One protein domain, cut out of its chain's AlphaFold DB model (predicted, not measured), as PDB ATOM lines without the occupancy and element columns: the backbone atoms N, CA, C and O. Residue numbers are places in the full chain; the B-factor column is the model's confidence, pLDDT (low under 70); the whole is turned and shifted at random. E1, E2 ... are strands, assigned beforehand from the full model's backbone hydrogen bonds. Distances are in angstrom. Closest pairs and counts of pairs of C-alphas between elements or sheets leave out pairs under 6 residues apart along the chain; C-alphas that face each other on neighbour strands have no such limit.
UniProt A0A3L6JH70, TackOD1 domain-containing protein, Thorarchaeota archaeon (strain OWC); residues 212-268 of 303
ATOM      1  N   SER A 212       6.633 -19.639  22.880       92.88
ATOM      2  CA  SER A 212       6.956 -20.645  23.903       92.88
ATOM      3  C   SER A 212       8.129 -20.204  24.777       92.88
ATOM      4  O   SER A 212       9.149 -19.768  24.244       92.88
ATOM      5  N   ASN A 213       8.017 -20.401  26.089       90.19
ATOM      6  CA  ASN A 213       9.095 -20.171  27.055       90.19
ATOM      7  C   ASN A 213       9.997 -21.400  27.290       90.19
ATOM      8  O   ASN A 213      11.018 -21.305  27.966       90.19
ATOM      9  N   ASP A 214       9.654 -22.548  26.698       90.44
ATOM     10  CA  ASP A 214      10.470 -23.767  26.728       90.44
ATOM     11  C   ASP A 214      11.630 -23.667  25.718       90.44
ATOM     12  O   ASP A 214      11.530 -24.102  24.562       90.44
ATOM     13  N   ILE A 215      12.697 -22.986  26.145       90.69
ATOM     14  CA  ILE A 215      13.934 -22.759  25.391       90.69
ATOM     15  C   ILE A 215      15.101 -23.340  26.184       90.69
ATOM     16  O   ILE A 215      15.261 -23.047  27.366       90.69
ATOM     17  N   TYR A 216      15.944 -24.130  25.527       89.00
ATOM     18  CA  TYR A 216      17.078 -24.797  26.161       89.00
ATOM     19  C   TYR A 216      18.356 -24.647  25.336       89.00
ATOM     20  O   TYR A 216      18.320 -24.477  24.116       89.00
ATOM     21  N   LYS A 217      19.501 -24.714  26.022       90.31
ATOM     22  CA  LYS A 217      20.826 -24.691  25.396       90.31
ATOM     23  C   LYS A 217      21.167 -26.067  24.839       90.31
ATOM     24  O   LYS A 217      21.097 -27.069  25.552       90.31
ATOM     25  N   VAL A 218      21.594 -26.099  23.586       90.25
ATOM     26  CA  VAL A 218      22.202 -27.263  22.948       90.25
ATOM     27  C   VAL A 218      23.649 -26.931  22.640       90.25
ATOM     28  O   VAL A 218      23.957 -25.965  21.951       90.25
ATOM     29  N   TYR A 219      24.542 -27.755  23.167       91.00
ATOM     30  CA  TYR A 219      25.974 -27.617  23.000       91.00
ATOM     31  C   TYR A 219      26.415 -28.494  21.839       91.00
ATOM     32  O   TYR A 219      26.213 -29.713  21.857       91.00
ATOM     33  N   LEU A 220      27.048 -27.884  20.843       91.38
ATOM     34  CA  LEU A 220      27.792 -28.605  19.827       91.38
ATOM     35  C   LEU A 220      29.202 -28.849  20.368       91.38
ATOM     36  O   LEU A 220      29.944 -27.906  20.628       91.38
ATOM     37  N   VAL A 221      29.578 -30.113  20.551       93.25
ATOM     38  CA  VAL A 221      30.843 -30.497  21.195       93.25
ATOM     39  C   VAL A 221      31.632 -31.489  20.346       93.25
ATOM     40  O   VAL A 221      31.056 -32.279  19.593       93.25
ATOM     41  N   PHE A 222      32.956 -31.494  20.496       94.06
ATOM     42  CA  PHE A 222      33.807 -32.587  20.025       94.06
ATOM     43  C   PHE A 222      33.875 -33.695  21.080       94.06
ATOM     44  O   PHE A 222      34.186 -33.446  22.245       94.06
ATOM     45  N   CYS A 223      33.602 -34.934  20.667       91.69
ATOM     46  CA  CYS A 223      33.732 -36.087  21.547       91.69
ATOM     47  C   CYS A 223      35.210 -36.493  21.689       91.69
ATOM     48  O   CYS A 223      35.821 -36.866  20.685       91.69
ATOM     49  N   PRO A 224      35.773 -36.549  22.912       91.69
ATOM     50  CA  PRO A 224      37.168 -36.945  23.115       91.69
ATOM     51  C   PRO A 224      37.428 -38.424  22.785       91.69
ATOM     52  O   PRO A 224      38.570 -38.818  22.582       91.69
ATOM     53  N   LYS A 225      36.382 -39.263  22.728       91.94
ATOM     54  CA  LYS A 225      36.518 -40.704  22.463       91.94
ATOM     55  C   LYS A 225      36.594 -41.043  20.976       91.94
ATOM     56  O   LYS A 225      37.324 -41.952  20.607       91.94
ATOM     57  N   CYS A 226      35.817 -40.363  20.130       92.19
ATOM     58  CA  CYS A 226      35.741 -40.678  18.697       92.19
ATOM     59  C   CYS A 226      36.135 -39.519  17.774       92.19
ATOM     60  O   CYS A 226      36.130 -39.700  16.562       92.19
ATOM     61  N   GLY A 227      36.427 -38.331  18.313       90.00
ATOM     62  CA  GLY A 227      36.807 -37.150  17.532       90.00
ATOM     63  C   GLY A 227      35.674 -36.525  16.710       90.00
ATOM     64  O   GLY A 227      35.892 -35.512  16.054       90.00
ATOM     65  N   ASN A 228      34.460 -37.084  16.742       92.31
ATOM     66  CA  ASN A 228      33.320 -36.558  15.994       92.31
ATOM     67  C   ASN A 228      32.602 -35.436  16.747       92.31
ATOM     68  O   ASN A 228      32.579 -35.394  17.981       92.31
ATOM     69  N   ARG A 229      31.945 -34.567  15.975       91.75
ATOM     70  CA  ARG A 229      31.015 -33.563  16.499       91.75
ATOM     71  C   ARG A 229      29.699 -34.224  16.907       91.75
ATOM     72  O   ARG A 229      29.180 -35.081  16.194       91.75
ATOM     73  N   THR A 230      29.152 -33.822  18.047       89.38
ATOM     74  CA  THR A 230      27.844 -34.272  18.538       89.38
ATOM     75  C   THR A 230      27.137 -33.130  19.254       89.38
ATOM     76  O   THR A 230      27.788 -32.247  19.805       89.38
ATOM     77  N   GLN A 231      25.809 -33.162  19.265       89.00
ATOM     78  CA  GLN A 231      24.999 -32.273  20.091       89.00
ATOM     79  C   GLN A 231      24.734 -32.925  21.449       89.00
ATOM     80  O   GLN A 231      24.581 -34.149  21.536       89.00
ATOM     81  N   THR A 232      24.694 -32.117  22.504       88.06
ATOM     82  CA  THR A 232      24.319 -32.548  23.853       88.06
ATOM     83  C   THR A 232      23.659 -31.408  24.619       88.06
ATOM     84  O   THR A 232      23.895 -30.237  24.333       88.06
ATOM     85  N   VAL A 233      22.840 -31.745  25.611       85.50
ATOM     86  CA  VAL A 233      22.325 -30.786  26.595       85.50
ATOM     87  C   VAL A 233      23.149 -30.973  27.862       85.50
ATOM     88  O   VAL A 233      23.281 -32.099  28.341       85.50
ATOM     89  N   LEU A 234      23.750 -29.893  28.356       82.62
ATOM     90  CA  LEU A 234      24.486 -29.882  29.617       82.62
ATOM     91  C   LEU A 234      23.605 -29.184  30.652       82.62
ATOM     92  O   LEU A 234      23.233 -28.029  30.455       82.62
ATOM     93  N   VAL A 235      23.238 -29.910  31.704       78.44
ATOM     94  CA  VAL A 235      22.617 -29.346  32.912       78.44
ATOM     95  C   VAL A 235      23.694 -29.209  33.985       78.44
ATOM     96  O   VAL A 235      24.692 -29.928  33.920       78.44
ATOM     97  N   ASP A 236      23.510 -28.296  34.938       74.25
ATOM     98  CA  ASP A 236      24.584 -27.848  35.840       74.25
ATOM     99  C   ASP A 236      25.254 -28.995  36.627       74.25
ATOM    100  O   ASP A 236      26.475 -29.007  36.767       74.25
ATOM    101  N   ASP A 237      24.493 -30.020  37.028       77.44
ATOM    102  CA  ASP A 237      24.999 -31.166  37.807       77.44
ATOM    103  C   ASP A 237      25.436 -32.376  36.951       77.44
ATOM    104  O   ASP A 237      25.687 -33.472  37.463       77.44
ATOM    105  N   LEU A 238      25.507 -32.229  35.624       82.69
ATOM    106  CA  LEU A 238      25.834 -33.337  34.729       82.69
ATOM    107  C   LEU A 238      27.348 -33.569  34.665       82.69
ATOM    108  O   LEU A 238      28.100 -32.758  34.132       82.69
ATOM    109  N   THR A 239      27.809 -34.719  35.157       86.88
ATOM    110  CA  THR A 239      29.241 -35.071  35.170       86.88
ATOM    111  C   THR A 239      29.684 -35.845  33.929       86.88
ATOM    112  O   THR A 239      30.854 -35.791  33.538       86.88
ATOM    113  N   GLU A 240      28.754 -36.534  33.269       90.25
ATOM    114  CA  GLU A 240      29.021 -37.399  32.124       90.25
ATOM    115  C   GLU A 240      27.893 -37.327  31.089       90.25
ATOM    116  O   GLU A 240      26.711 -37.276  31.425       90.25
ATOM    117  N   VAL A 241      28.264 -37.364  29.809       89.50
ATOM    118  CA  VAL A 241      27.329 -37.449  28.682       89.50
ATOM    119  C   VAL A 241      27.693 -38.608  27.772       89.50
ATOM    120  O   VAL A 241      28.861 -38.949  27.595       89.50
ATOM    121  N   ARG A 242      26.690 -39.205  27.128       90.62
ATOM    122  CA  ARG A 242      26.922 -40.214  26.090       90.62
ATOM    123  C   ARG A 242      26.975 -39.555  24.723       90.62
ATOM    124  O   ARG A 242      26.018 -38.910  24.300       90.62
ATOM    125  N   CYS A 243      28.071 -39.774  24.000       89.81
ATOM    126  CA  CYS A 243      28.191 -39.318  22.620       89.81
ATOM    127  C   CYS A 243      27.090 -39.951  21.760       89.81
ATOM    128  O   CYS A 243      26.946 -41.173  21.735       89.81
ATOM    129  N   GLN A 244      26.342 -39.152  20.999       88.69
ATOM    130  CA  GLN A 244      25.268 -39.706  20.173       88.69
ATOM    131  C   GLN A 244      25.787 -40.531  18.987       88.69
ATOM    132  O   GLN A 244      25.044 -41.377  18.491       88.69
ATOM    133  N   GLN A 245      27.050 -40.342  18.590       91.06
ATOM    134  CA  GLN A 245      27.694 -41.052  17.481       91.06
ATOM    135  C   GLN A 245      28.293 -42.397  17.915       91.06
ATOM    136  O   GLN A 245      27.884 -43.441  17.419       91.06
ATOM    137  N   CYS A 246      29.233 -42.406  18.868       92.31
ATOM    138  CA  CYS A 246      29.912 -43.642  19.291       92.31
ATOM    139  C   CYS A 246      29.285 -44.317  20.519       92.31
ATOM    140  O   CYS A 246      29.747 -45.379  20.929       92.31
ATOM    141  N   LYS A 247      28.269 -43.696  21.139       92.06
ATOM    142  CA  LYS A 247      27.569 -44.156  22.359       92.06
ATOM    143  C   LYS A 247      28.452 -44.315  23.604       92.06
ATOM    144  O   LYS A 247      27.947 -44.695  24.665       92.06
ATOM    145  N   GLN A 248      29.737 -43.971  23.498       91.56
ATOM    146  CA  GLN A 248      30.672 -43.984  24.613       91.56
ATOM    147  C   GLN A 248      30.396 -42.813  25.561       91.56
ATOM    148  O   GLN A 248      30.068 -41.711  25.098       91.56
ATOM    149  N   PRO A 249      30.528 -43.041  26.874       91.88
ATOM    150  CA  PRO A 249      30.498 -41.972  27.849       91.88
ATOM    151  C   PRO A 249      31.733 -41.061  27.736       91.88
ATOM    152  O   PRO A 249      32.847 -41.511  27.444       91.88
ATOM    153  N   ALA A 250      31.530 -39.770  27.974       90.25
ATOM    154  CA  ALA A 250      32.570 -38.759  28.075       90.25
ATOM    155  C   ALA A 250      32.264 -37.834  29.253       90.25
ATOM    156  O   ALA A 250      31.128 -37.378  29.409       90.25
ATOM    157  N   LYS A 251      33.283 -37.536  30.062       91.75
ATOM    158  CA  LYS A 251      33.148 -36.563  31.146       91.75
ATOM    159  C   LYS A 251      32.880 -35.188  30.559       91.75
ATOM    160  O   LYS A 251      33.531 -34.803  29.589       91.75
ATOM    161  N   VAL A 252      31.980 -34.430  31.174       87.94
ATOM    162  CA  VAL A 252      31.658 -33.070  30.719       87.94
ATOM    163  C   VAL A 252      32.901 -32.173  30.729       87.94
ATOM    164  O   VAL A 252      33.109 -31.418  29.785       87.94
ATOM    165  N   SER A 253      33.795 -32.351  31.707       88.81
ATOM    166  CA  SER A 253      35.079 -31.638  31.800       88.81
ATOM    167  C   SER A 253      36.064 -31.927  30.656       88.81
ATOM    168  O   SER A 253      37.026 -31.187  30.487       88.81
ATOM    169  N   GLU A 254      35.875 -33.016  29.905       89.62
ATOM    170  CA  GLU A 254      36.725 -33.403  28.765       89.62
ATOM    171  C   GLU A 254      36.128 -32.959  27.417       89.62
ATOM    172  O   GLU A 254      36.762 -33.124  26.371       89.62
ATOM    173  N   LEU A 255      34.899 -32.432  27.406       88.19
ATOM    174  CA  LEU A 255      34.247 -31.992  26.178       88.19
ATOM    175  C   LEU A 255      34.835 -30.666  25.709       88.19
ATOM    176  O   LEU A 255      34.911 -29.694  26.454       88.19
ATOM    177  N   SER A 256      35.175 -30.602  24.425       90.00
ATOM    178  CA  SER A 256      35.509 -29.333  23.778       90.00
ATOM    179  C   SER A 256      34.245 -28.738  23.166       90.00
ATOM    180  O   SER A 256      33.722 -29.279  22.188       90.00
ATOM    181  N   VAL A 257      33.742 -27.650  23.753       91.25
ATOM    182  CA  VAL A 257      32.575 -26.917  23.241       91.25
ATOM    183  C   VAL A 257      32.977 -26.130  21.998       91.25
ATOM    184  O   VAL A 257      33.937 -25.366  22.022       91.25
ATOM    185  N   ILE A 258      32.250 -26.353  20.907       92.56
ATOM    186  CA  ILE A 258      32.453 -25.696  19.612       92.56
ATOM    187  C   ILE A 258      31.517 -24.500  19.500       92.56
ATOM    188  O   ILE A 258      31.949 -23.421  19.113       92.56
ATOM    189  N   ASP A 259      30.240 -24.721  19.812       90.75
ATOM    190  CA  ASP A 259      29.190 -23.717  19.702       90.75
ATOM    191  C   ASP A 259      28.043 -24.027  20.673       90.75
ATOM    192  O   ASP A 259      27.921 -25.153  21.175       90.75
ATOM    193  N   VAL A 260      27.206 -23.028  20.935       90.75
ATOM    194  CA  VAL A 260      26.015 -23.140  21.775       90.75
ATOM    195  C   VAL A 260      24.836 -22.513  21.048       90.75
ATOM    196  O   VAL A 260      24.799 -21.309  20.814       90.75
ATOM    197  N   GLU A 261      23.835 -23.333  20.760       90.62
ATOM    198  CA  GLU A 261      22.584 -22.904  20.148       90.62
ATOM    199  C   GLU A 261      21.462 -22.914  21.189       90.62
ATOM    200  O   GLU A 261      21.444 -23.730  22.112       90.62
ATOM    201  N   LEU A 262      20.490 -22.021  21.033       90.94
ATOM    202  CA  LEU A 262      19.251 -22.057  21.804       90.94
ATOM    203  C   LEU A 262      18.161 -22.670  20.933       90.94
ATOM    204  O   LEU A 262      17.870 -22.146  19.859       90.94
ATOM    205  N   LEU A 263      17.535 -23.751  21.395       91.19
ATOM    206  CA  LEU A 263      16.428 -24.396  20.694       91.19
ATOM    207  C   LEU A 263      15.126 -24.212  21.461       91.19
ATOM    208  O   LEU A 263      15.072 -24.378  22.678       91.19
ATOM    209  N   CYS A 264      14.059 -23.906  20.730       92.69
ATOM    210  CA  CYS A 264      12.713 -23.906  21.276       92.69
ATOM    211  C   CYS A 264      12.106 -25.305  21.177       92.69
ATOM    212  O   CYS A 264      11.926 -25.826  20.077       92.69
ATOM    213  N   LYS A 265      11.686 -25.886  22.302       90.62
ATOM    214  CA  LYS A 265      11.005 -27.187  22.299       90.62
ATOM    215  C   LYS A 265       9.623 -27.127  21.648       90.62
ATOM    216  O   LYS A 265       9.194 -28.087  21.018       90.62
ATOM    217  N   GLY A 266       8.935 -25.991  21.784       91.88
ATOM    218  CA  GLY A 266       7.571 -25.809  21.289       91.88
ATOM    219  C   GLY A 266       7.450 -25.808  19.760       91.88
ATOM    220  O   GLY A 266       6.454 -26.295  19.238       91.88
ATOM    221  N   CYS A 267       8.443 -25.276  19.035       92.56
ATOM    222  CA  CYS A 267       8.426 -25.239  17.561       92.56
ATOM    223  C   CYS A 267       9.636 -25.905  16.883       92.56
ATOM    224  O   CYS A 267       9.668 -25.995  15.658       92.56
ATOM    225  N   GLY A 268      10.634 -26.350  17.648       89.12
ATOM    226  CA  GLY A 268      11.860 -26.972  17.141       89.12
ATOM    227  C   GLY A 268      12.855 -26.009  16.487       89.12
ATOM    228  O   GLY A 268      13.903 -26.453  16.026       89.12
TER     229      GLY A 268
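AT A GLANCE: This is residues 212 to 268 of the 303 residues of the protein "TackOD1 domain-containing protein" of Thorarchaeota archaeon (strain OWC) (UniProt A0A3L6JH70). A long antiparallel ribbon of two strands, E1 and E5, makes the length of the domain, and short E2 widens it to three strands toward one end. Near that end lies a small separate hairpin, E3 and E4, while the first and last printed residues lie at the ribbon's other end. The printed part has 57 residues, with no named helix and five named strands, E1 to E5 in chain order; the class is all strand, though under half of the residues, 27, are in named elements. The larger sheet has the order E2, E1, E5, all antiparallel. The whole is elongated, 36 by 22 by 18 A, and only just compact, close to loose, with a radius of gyration of the C-alphas of 11.8 A.

HOW THE PARTS SIT: In the larger sheet, E1, residues 215 to 222, is the inner strand. E5, residues 256 to 264, is antiparallel to it at 156 degrees, with N 218 and O 261 within hydrogen-bond range at 2.8 A. E5 bends by 55 degrees at residue 259. E2, residues 229 to 232, forms a hairpin with E1, at 150 degrees, with N 219 to O 232 at 2.8 A. E3, residues 240 to 242, and E4, residues 249 to 251, form the other hairpin, with N 250 to O 241 at 2.8 A. The closest C-alphas of E2 and E3, those of Thr 232 and Val 241, are 7.5 A apart. E4 and E5 are apart.

IN THESE COORDINATES: E1 begins at C-alpha 215 (13.934, -22.759, 25.391) and is 22.8 A long. E5 is 23.6 A long and ends at C-alpha 264 (12.713, -23.906, 21.276). E2 measures 10.0 A, E3 7.0 A and E4 6.9 A.

THE WHOLE: The farthest C-alphas, those of Ser 212 and Lys 225, are 35.8 A apart. The printed part has no cut and no long link. No printed residue is under 70 in pLDDT.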